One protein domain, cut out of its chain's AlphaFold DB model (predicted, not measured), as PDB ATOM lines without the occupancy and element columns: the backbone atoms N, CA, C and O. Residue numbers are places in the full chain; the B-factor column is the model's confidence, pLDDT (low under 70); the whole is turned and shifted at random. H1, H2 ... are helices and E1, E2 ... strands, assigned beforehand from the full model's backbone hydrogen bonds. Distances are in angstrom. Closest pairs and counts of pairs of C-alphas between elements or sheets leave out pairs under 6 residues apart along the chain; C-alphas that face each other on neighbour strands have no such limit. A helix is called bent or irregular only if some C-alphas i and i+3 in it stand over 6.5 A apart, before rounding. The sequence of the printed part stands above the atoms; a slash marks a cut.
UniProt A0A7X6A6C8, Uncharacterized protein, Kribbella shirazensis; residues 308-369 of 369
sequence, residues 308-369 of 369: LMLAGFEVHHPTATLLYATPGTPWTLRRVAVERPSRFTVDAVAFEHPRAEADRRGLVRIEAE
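This is residues 308 to 369 of the 369 residues of an uncharacterized protein of Kribbella shirazensis (UniProt A0A7X6A6C8). A three-stranded sheet, E1 E2 E3, and a smaller two-stranded sheet, E4 E5, make a small sandwich, two sheets face to face with their strands crossed at 41 degrees. The chain passes from one sheet to the other in the tight link from E3 to E4, and the two short helices H1 and H2, between E4 and E5 in the chain, lie at the opposite end, near the start of E1. The 62 printed residues hold two named helices and five named strands, in the order E1 E2 E3 E4 H1 H2 E5; both sheets are antiparallel, the larger in the order E1 - E2 - E3, and the class is mixed, helices and strands. The whole is compact, with a radius of gyration of the C-alphas of 12.0 A and spans of 36 by 25 by 17 A.

The larger sheet holds E1, residues 308 to 314, 18.1 A long, E2, residues 319 to 326, 22.5 A, and E3, residues 332 to 339, 22.7 A. C-alpha 308 is at (206.774, 187.887, 156.361) and C-alpha 339 at (205.407, 204.802, 148.055). The smaller sheet holds E4, residues 341 to 346, 13.0 A, and E5, residues 364 to 368, 13.4 A, ending at C-alpha 368 at (204.208, 200.839, 141.658). H1 is residues 348 to 352, 7.9 A, and H2 is residues 355 to 360, 8.6 A. H1 is neither bent nor irregular, but only just: C-alphas 348 and 351 are 6.0 A apart.

E1, E2 and E3 form a meander, each strand the antiparallel neighbour of the one before, with E1 and E3 as edge strands. In the hairpin E1 and E2, N 312 and O 321 are 2.8 A apart, within hydrogen-bond range. In the hairpin E2 and E3, N 322 and O 336 are 2.8 A apart, also within range. In the other sheet E4 and E5 are antiparallel at 178 degrees, with N 345 and O 365 within range at 2.9 A. The facing parts of the sheets are 9.3 A centre to centre, their best planes 9 degrees apart. Between E3 and E5 the closest C-alphas are those of Val 338 and Ala 368, 7.2 A. H1 is on the larger sheet but only grazes it; its closest C-alpha pair with E1 is Phe 351 and Leu 308, 5.3 A. H2 is only just not on that sheet, with 4 pairs of C-alphas within 10 A. H1 and H2 are close but not clearly touching, closest at the C-alphas of Ala 350 and Ala 358, 5.2 A. O i to N i+4 pairs within hydrogen-bond range number 0 of 1 in H1, where 2 of 2 O i to N i+3 pairs are, and 1 of 2 in H2.

The C-alphas farthest apart are those of Thr 329 and Glu 369, 37.7 A. The printed part has no cut, and its six links between named elements are tight. The mean pLDDT of the printed part is 78.7, and the model's confidence is under 70 at residues 327 to 332.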
ATOM      1  N   LEU A 308     207.700 186.756 156.278       78.56
ATOM      2  CA  LEU A 308     206.774 187.887 156.361       78.56
ATOM      3  C   LEU A 308     206.094 187.915 157.740       78.56
ATOM      4  O   LEU A 308     205.511 186.923 158.175       78.56
ATOM      5  N   MET A 309     206.184 189.055 158.419       81.50
ATOM      6  CA  MET A 309     205.605 189.280 159.748       81.50
ATOM      7  C   MET A 309     204.474 190.293 159.733       81.50
ATOM      8  O   MET A 309     203.563 190.181 160.546       81.50
ATOM      9  N   LEU A 310     204.547 191.275 158.835       83.81
ATOM     10  CA  LEU A 310     203.527 192.300 158.671       83.81
ATOM     11  C   LEU A 310     203.419 192.690 157.201       83.81
ATOM     12  O   LEU A 310     204.433 192.830 156.518       83.81
ATOM     13  N   ALA A 311     202.192 192.902 156.751       81.94
ATOM     14  CA  ALA A 311     201.864 193.540 155.490       81.94
ATOM     15  C   ALA A 311     200.809 194.614 155.779       81.94
ATOM     16  O   ALA A 311     199.800 194.321 156.414       81.94
ATOM     17  N   GLY A 312     201.054 195.857 155.378       84.19
ATOM     18  CA  GLY A 312     200.163 196.977 155.658       84.19
ATOM     19  C   GLY A 312     200.044 197.942 154.489       84.19
ATOM     20  O   GLY A 312     200.964 198.043 153.676       84.19
ATOM     21  N   PHE A 313     198.921 198.645 154.429       85.50
ATOM     22  CA  PHE A 313     198.570 199.628 153.414       85.50
ATOM     23  C   PHE A 313     197.817 200.805 154.053       85.50
ATOM     24  O   PHE A 313     196.933 200.595 154.885       85.50
ATOM     25  N   GLU A 314     198.166 202.029 153.657       86.94
ATOM     26  CA  GLU A 314     197.549 203.280 154.119       86.94
ATOM     27  C   GLU A 314     197.211 204.163 152.913       86.94
ATOM     28  O   GLU A 314     198.096 204.428 152.106       86.94
ATOM     29  N   VAL A 315     195.962 204.626 152.791       83.56
ATOM     30  CA  VAL A 315     195.472 205.395 151.627       83.56
ATOM     31  C   VAL A 315     195.869 206.869 151.686       83.56
ATOM     32  O   VAL A 315     196.281 207.440 150.679       83.56
ATOM     33  N   HIS A 316     195.751 207.507 152.856       79.00
ATOM     34  CA  HIS A 316     195.992 208.952 153.002       79.00
ATOM     35  C   HIS A 316     197.454 209.342 152.740       79.00
ATOM     36  O   HIS A 316     197.743 210.449 152.279       79.00
ATOM     37  N   HIS A 317     198.362 208.403 152.981       79.50
ATOM     38  CA  HIS A 317     199.760 208.465 152.597       79.50
ATOM     39  C   HIS A 317     200.076 207.186 151.830       79.50
ATOM     40  O   HIS A 317     200.651 206.285 152.439       79.50
ATOM     41  N   PRO A 318     199.680 207.082 150.541       79.12
ATOM     42  CA  PRO A 318     199.615 205.828 149.792       79.12
ATOM     43  C   PRO A 318     200.942 205.091 149.906       79.12
ATOM     44  O   PRO A 318     201.914 205.433 149.239       79.12
ATOM     45  N   THR A 319     201.003 204.128 150.818       85.25
ATOM     46  CA  THR A 319     202.233 203.432 151.182       85.25
ATOM     47  C   THR A 319     201.881 201.997 151.495       85.25
ATOM     48  O   THR A 319     201.083 201.727 152.391       85.25
ATOM     49  N   ALA A 320     202.518 201.064 150.795       84.12
ATOM     50  CA  ALA A 320     202.509 199.662 151.181       84.12
ATOM     51  C   ALA A 320     203.771 199.360 151.993       84.12
ATOM     52  O   ALA A 320     204.881 199.705 151.590       84.12
ATOM     53  N   THR A 321     203.619 198.715 153.148       85.00
ATOM     54  CA  THR A 321     204.728 198.297 154.007       85.00
ATOM     55  C   THR A 321     204.713 196.784 154.182       85.00
ATOM     56  O   THR A 321     203.746 196.223 154.683       85.00
ATOM     57  N   LEU A 322     205.823 196.127 153.852       83.38
ATOM     58  CA  LEU A 322     206.094 194.741 154.219       83.38
ATOM     59  C   LEU A 322     207.201 194.710 155.267       83.38
ATOM     60  O   LEU A 322     208.251 195.337 155.106       83.38
ATOM     61  N   LEU A 323     206.991 193.955 156.334       80.12
ATOM     62  CA  LEU A 323     208.010 193.663 157.327       80.12
ATOM     63  C   LEU A 323     208.356 192.191 157.262       80.12
ATOM     64  O   LEU A 323     207.495 191.330 157.438       80.12
ATOM     65  N   TYR A 324     209.639 191.918 157.110       79.50
ATOM     66  CA  TYR A 324     210.156 190.574 157.182       79.50
ATOM     67  C   TYR A 324     211.039 190.410 158.412       79.50
ATOM     68  O   TYR A 324     211.932 191.224 158.642       79.50
ATOM     69  N   ALA A 325     210.821 189.348 159.181       77.31
ATOM     70  CA  ALA A 325     211.736 188.938 160.231       77.31
ATOM     71  C   ALA A 325     212.642 187.826 159.745       77.31
ATOM     72  O   ALA A 325     212.214 186.843 159.148       77.31
ATOM     73  N   THR A 326     213.903 187.971 160.087       73.75
ATOM     74  CA  THR A 326     214.917 186.960 159.904       73.75
ATOM     75  C   THR A 326     215.275 186.425 161.298       73.75
ATOM     76  O   THR A 326     215.749 187.196 162.142       73.75
ATOM     77  N   PRO A 327     215.007 185.135 161.584       63.41
ATOM     78  CA  PRO A 327     215.305 184.541 162.887       63.41
ATOM     79  C   PRO A 327     216.806 184.621 163.210       63.41
ATOM     80  O   PRO A 327     217.634 184.276 162.376       63.41
ATOM     81  N   GLY A 328     217.188 185.049 164.415       61.16
ATOM     82  CA  GLY A 328     218.598 185.197 164.794       61.16
ATOM     83  C   GLY A 328     218.790 185.573 166.263       61.16
ATOM     84  O   GLY A 328     217.830 185.671 167.027       61.16
ATOM     85  N   THR A 329     220.036 185.775 166.690       53.91
ATOM     86  CA  THR A 329     220.362 186.344 168.010       53.91
ATOM     87  C   THR A 329     221.427 187.436 167.832       53.91
ATOM     88  O   THR A 329     222.608 187.100 167.761       53.91
ATOM     89  N   PRO A 330     221.044 188.725 167.736       60.47
ATOM     90  CA  PRO A 330     219.678 189.261 167.779       60.47
ATOM     91  C   PRO A 330     218.875 188.980 166.496       60.47
ATOM     92  O   PRO A 330     219.421 188.599 165.463       60.47
ATOM     93  N   TRP A 331     217.556 189.151 166.579       58.44
ATOM     94  CA  TRP A 331     216.665 189.118 165.419       58.44
ATOM     95  C   TRP A 331     216.932 190.315 164.507       58.44
ATOM     96  O   TRP A 331     217.276 191.393 164.988       58.44
ATOM     97  N   THR A 332     216.708 190.143 163.205       65.56
ATOM     98  CA  THR A 332     216.851 191.231 162.231       65.56
ATOM     99  C   THR A 332     215.531 191.434 161.502       65.56
ATOM    100  O   THR A 332     214.948 190.483 160.980       65.56
ATOM    101  N   LEU A 333     215.038 192.671 161.485       70.38
ATOM    102  CA  LEU A 333     213.800 193.049 160.806       70.38
ATOM    103  C   LEU A 333     214.138 193.846 159.553       70.38
ATOM    104  O   LEU A 333     214.847 194.838 159.636       70.38
ATOM    105  N   ARG A 334     213.604 193.454 158.398       74.38
ATOM    106  CA  ARG A 334     213.722 194.217 157.156       74.38
ATOM    107  C   ARG A 334     212.371 194.799 156.786       74.38
ATOM    108  O   ARG A 334     211.428 194.053 156.530       74.38
ATOM    109  N   ARG A 335     212.301 196.124 156.697       81.19
ATOM    110  CA  ARG A 335     211.147 196.839 156.154       81.19
ATOM    111  C   ARG A 335     211.339 197.061 154.654       81.19
ATOM    112  O   ARG A 335     212.405 197.485 154.220       81.19
ATOM    113  N   VAL A 336     210.306 196.779 153.875       80.94
ATOM    114  CA  VAL A 336     210.163 197.210 152.484       80.94
ATOM    115  C   VAL A 336     208.971 198.153 152.461       80.94
ATOM    116  O   VAL A 336     207.879 197.752 152.847       80.94
ATOM    117  N   ALA A 337     209.192 199.405 152.076       85.38
ATOM    118  CA  ALA A 337     208.131 200.380 151.878       85.38
ATOM    119  C   ALA A 337     208.078 200.735 150.392       85.38
ATOM    120  O   ALA A 337     209.123 200.943 149.776       85.38
ATOM    121  N   VAL A 338     206.874 200.769 149.832       83.25
ATOM    122  CA  VAL A 338     206.612 201.222 148.467       83.25
ATOM    123  C   VAL A 338     205.697 202.425 148.575       83.25
ATOM    124  O   VAL A 338     204.577 202.303 149.072       83.25
ATOM    125  N   GLU A 339     206.201 203.582 148.161       87.62
ATOM    126  CA  GLU A 339     205.407 204.802 148.055       87.62
ATOM    127  C   GLU A 339     204.535 204.734 146.803       87.62
ATOM    128  O   GLU A 339     204.995 204.293 145.753       87.62
ATOM    129  N   ARG A 340     203.294 205.204 146.924       83.19
ATOM    130  CA  ARG A 340     202.290 205.251 145.856       83.19
ATOM    131  C   ARG A 340     202.141 203.915 145.116       83.19
ATOM    132  O   ARG A 340     202.330 203.873 143.901       83.19
ATOM    133  N   PRO A 341     201.828 202.812 145.824       83.69
ATOM    134  CA  PRO A 341     201.562 201.557 145.144       83.69
ATOM    135  C   PRO A 341     200.292 201.711 144.294       83.69
ATOM    136  O   PRO A 341     199.267 202.161 144.803       83.69
ATOM    137  N   SER A 342     200.362 201.336 143.018       76.88
ATOM    138  CA  SER A 342     199.187 201.231 142.147       76.88
ATOM    139  C   SER A 342     198.353 200.009 142.492       76.88
ATOM    140  O   SER A 342     197.146 200.033 142.334       76.88
ATOM    141  N   ARG A 343     198.981 198.947 143.008       82.25
ATOM    142  CA  ARG A 343     198.269 197.751 143.453       82.25
ATOM    143  C   ARG A 343     198.934 197.125 144.659       82.25
ATOM    144  O   ARG A 343     200.158 196.993 144.707       82.25
ATOM    145  N   PHE A 344     198.126 196.681 145.613       83.69
ATOM    146  CA  PHE A 344     198.587 195.937 146.779       83.69
ATOM    147  C   PHE A 344     197.679 194.733 147.009       83.69
ATOM    148  O   PHE A 344     196.497 194.897 147.296       83.69
ATOM    149  N   THR A 345     198.245 193.533 146.895       83.00
ATOM    150  CA  THR A 345     197.555 192.266 147.153       83.00
ATOM    151  C   THR A 345     198.370 191.422 148.115       83.00
ATOM    152  O   THR A 345     199.579 191.250 147.946       83.00
ATOM    153  N   VAL A 346     197.701 190.864 149.116       81.06
ATOM    154  CA  VAL A 346     198.302 189.967 150.101       81.06
ATOM    155  C   VAL A 346     197.334 188.838 150.424       81.06
ATOM    156  O   VAL A 346     196.160 189.086 150.685       81.06
ATOM    157  N   ASP A 347     197.849 187.610 150.392       82.56
ATOM    158  CA  ASP A 347     197.159 186.392 150.808       82.56
ATOM    159  C   ASP A 347     197.663 185.950 152.192       82.56
ATOM    160  O   ASP A 347     198.860 186.026 152.489       82.56
ATOM    161  N   ALA A 348     196.763 185.456 153.041       80.94
ATOM    162  CA  ALA A 348     197.096 184.888 154.346       80.94
ATOM    163  C   ALA A 348     198.184 183.796 154.259       80.94
ATOM    164  O   ALA A 348     199.094 183.766 155.096       80.94
ATOM    165  N   VAL A 349     198.173 182.956 153.215       80.69
ATOM    166  CA  VAL A 349     199.182 181.893 153.049       80.69
ATOM    167  C   VAL A 349     200.598 182.440 152.833       80.69
ATOM    168  O   VAL A 349     201.576 181.739 153.091       80.69
ATOM    169  N   ALA A 350     200.759 183.712 152.440       75.56
ATOM    170  CA  ALA A 350     202.073 184.343 152.307       75.56
ATOM    171  C   ALA A 350     202.889 184.296 153.607       75.56
ATOM    172  O   ALA A 350     204.115 184.191 153.574       75.56
ATOM    173  N   PHE A 351     202.217 184.354 154.758       81.38
ATOM    174  CA  PHE A 351     202.864 184.370 156.065       81.38
ATOM    175  C   PHE A 351     203.411 182.996 156.475       81.38
ATOM    176  O   PHE A 351     204.201 182.911 157.424       81.38
ATOM    177  N   GLU A 352     202.995 181.915 155.813       81.31
ATOM    178  CA  GLU A 352     203.446 180.540 156.078       81.31
ATOM    179  C   GLU A 352     204.731 180.179 155.324       81.31
ATOM    180  O   GLU A 352     205.420 179.226 155.688       81.31
ATOM    181  N   HIS A 353     205.090 180.968 154.312       75.44
ATOM    182  CA  HIS A 353     206.201 180.690 153.414       75.44
ATOM    183  C   HIS A 353     207.390 181.639 153.643       75.44
ATOM    184  O   HIS A 353     207.212 182.816 153.976       75.44
ATOM    185  N   PRO A 354     208.637 181.180 153.425       79.12
ATOM    186  CA  PRO A 354     209.773 182.082 153.266       79.12
ATOM    187  C   PRO A 354     209.521 183.065 152.117       79.12
ATOM    188  O   PRO A 354     208.912 182.697 151.109       79.12
ATOM    189  N   ARG A 355     210.061 184.288 152.210       76.81
ATOM    190  CA  ARG A 355     209.824 185.355 151.218       76.81
ATOM    191  C   ARG A 355     209.959 184.892 149.762       76.81
ATOM    192  O   ARG A 355     209.073 185.138 148.957       76.81
ATOM    193  N   ALA A 356     211.047 184.196 149.427       72.31
ATOM    194  CA  ALA A 356     211.319 183.770 148.050       72.31
ATOM    195  C   ALA A 356     210.268 182.795 147.482       72.31
ATOM    196  O   ALA A 356     210.130 182.673 146.265       72.31
ATOM    197  N   GLU A 357     209.558 182.066 148.343       77.56
ATOM    198  CA  GLU A 357     208.455 181.196 147.939       77.56
ATOM    199  C   GLU A 357     207.140 181.978 147.819       77.56
ATOM    200  O   GLU A 357     206.432 181.791 146.829       77.56
ATOM    201  N   ALA A 358     206.857 182.892 148.754       75.62
ATOM    202  CA  ALA A 358     205.695 183.779 148.681       75.62
ATOM    203  C   ALA A 358     205.712 184.650 147.410       75.62
ATOM    204  O   ALA A 358     204.712 184.701 146.694       75.62
ATOM    205  N   ASP A 359     206.870 185.239 147.080       76.81
ATOM    206  CA  ASP A 359     207.071 186.063 145.880       76.81
ATOM    207  C   ASP A 359     206.838 185.232 144.598       76.81
ATOM    208  O   ASP A 359     206.112 185.643 143.696       76.81
ATOM    209  N   ARG A 360     207.394 184.011 144.526       81.94
ATOM    210  CA  ARG A 360     207.260 183.118 143.353       81.94
ATOM    211  C   ARG A 360     205.819 182.682 143.098       81.94
ATOM    212  O   ARG A 360     205.437 182.472 141.951       81.94
ATOM    213  N   ARG A 361     205.048 182.495 144.168       84.50
ATOM    214  CA  ARG A 361     203.635 182.106 144.113       84.50
ATOM    215  C   ARG A 361     202.698 183.305 143.923       84.50
ATOM    216  O   ARG A 361     201.501 183.093 143.777       84.50
ATOM    217  N   GLY A 362     203.218 184.536 143.931       81.19
ATOM    218  CA  GLY A 362     202.409 185.751 143.825       81.19
ATOM    219  C   GLY A 362     201.488 185.981 145.025       81.19
ATOM    220  O   GLY A 362     200.469 186.645 144.877       81.19
ATOM    221  N   LEU A 363     201.825 185.430 146.201       80.50
ATOM    222  CA  LEU A 363     201.009 185.548 147.422       80.50
ATOM    223  C   LEU A 363     201.102 186.944 148.052       80.50
ATOM    224  O   LEU A 363     200.269 187.318 148.873       80.50
ATOM    225  N   VAL A 364     202.128 187.708 147.676       79.50
ATOM    226  CA  VAL A 364     202.241 189.142 147.943       79.50
ATOM    227  C   VAL A 364     202.611 189.815 146.634       79.50
ATOM    228  O   VAL A 364     203.607 189.447 146.009       79.50
ATOM    229  N   ARG A 365     201.826 190.804 146.218       82.94
ATOM    230  CA  ARG A 365     202.087 191.599 145.020       82.94
ATOM    231  C   ARG A 365     201.963 193.069 145.378       82.94
ATOM    232  O   ARG A 365     200.941 193.496 145.904       82.94
ATOM    233  N   ILE A 366     203.023 193.819 145.103       81.44
ATOM    234  CA  ILE A 366     203.019 195.274 145.195       81.44
ATOM    235  C   ILE A 366     203.451 195.801 143.840       81.44
ATOM    236  O   ILE A 366     204.542 195.470 143.374       81.44
ATOM    237  N   GLU A 367     202.591 196.583 143.211       83.69
ATOM    238  CA  GLU A 367     202.871 197.273 141.957       83.69
ATOM    239  C   GLU A 367     203.027 198.760 142.259       83.69
ATOM    240  O   GLU A 367     202.314 199.298 143.104       83.69
ATOM    241  N   ALA A 368     203.997 199.399 141.616       83.44
ATOM    242  CA  ALA A 368     204.208 200.839 141.658       83.44
ATOM    243  C   ALA A 368     204.085 201.375 140.229       83.44
ATOM    244  O   ALA A 368     204.385 200.642 139.281       83.44
ATOM    245  N   GLU A 369     203.620 202.616 140.090       70.31
ATOM    246  CA  GLU A 369     203.542 203.312 138.796       70.31
ATOM    247  C   GLU A 369     204.912 203.695 138.226       70.31
ATOM    248  O   GLU A 369     205.821 204.056 139.015       70.31
TER     249      GLU A 369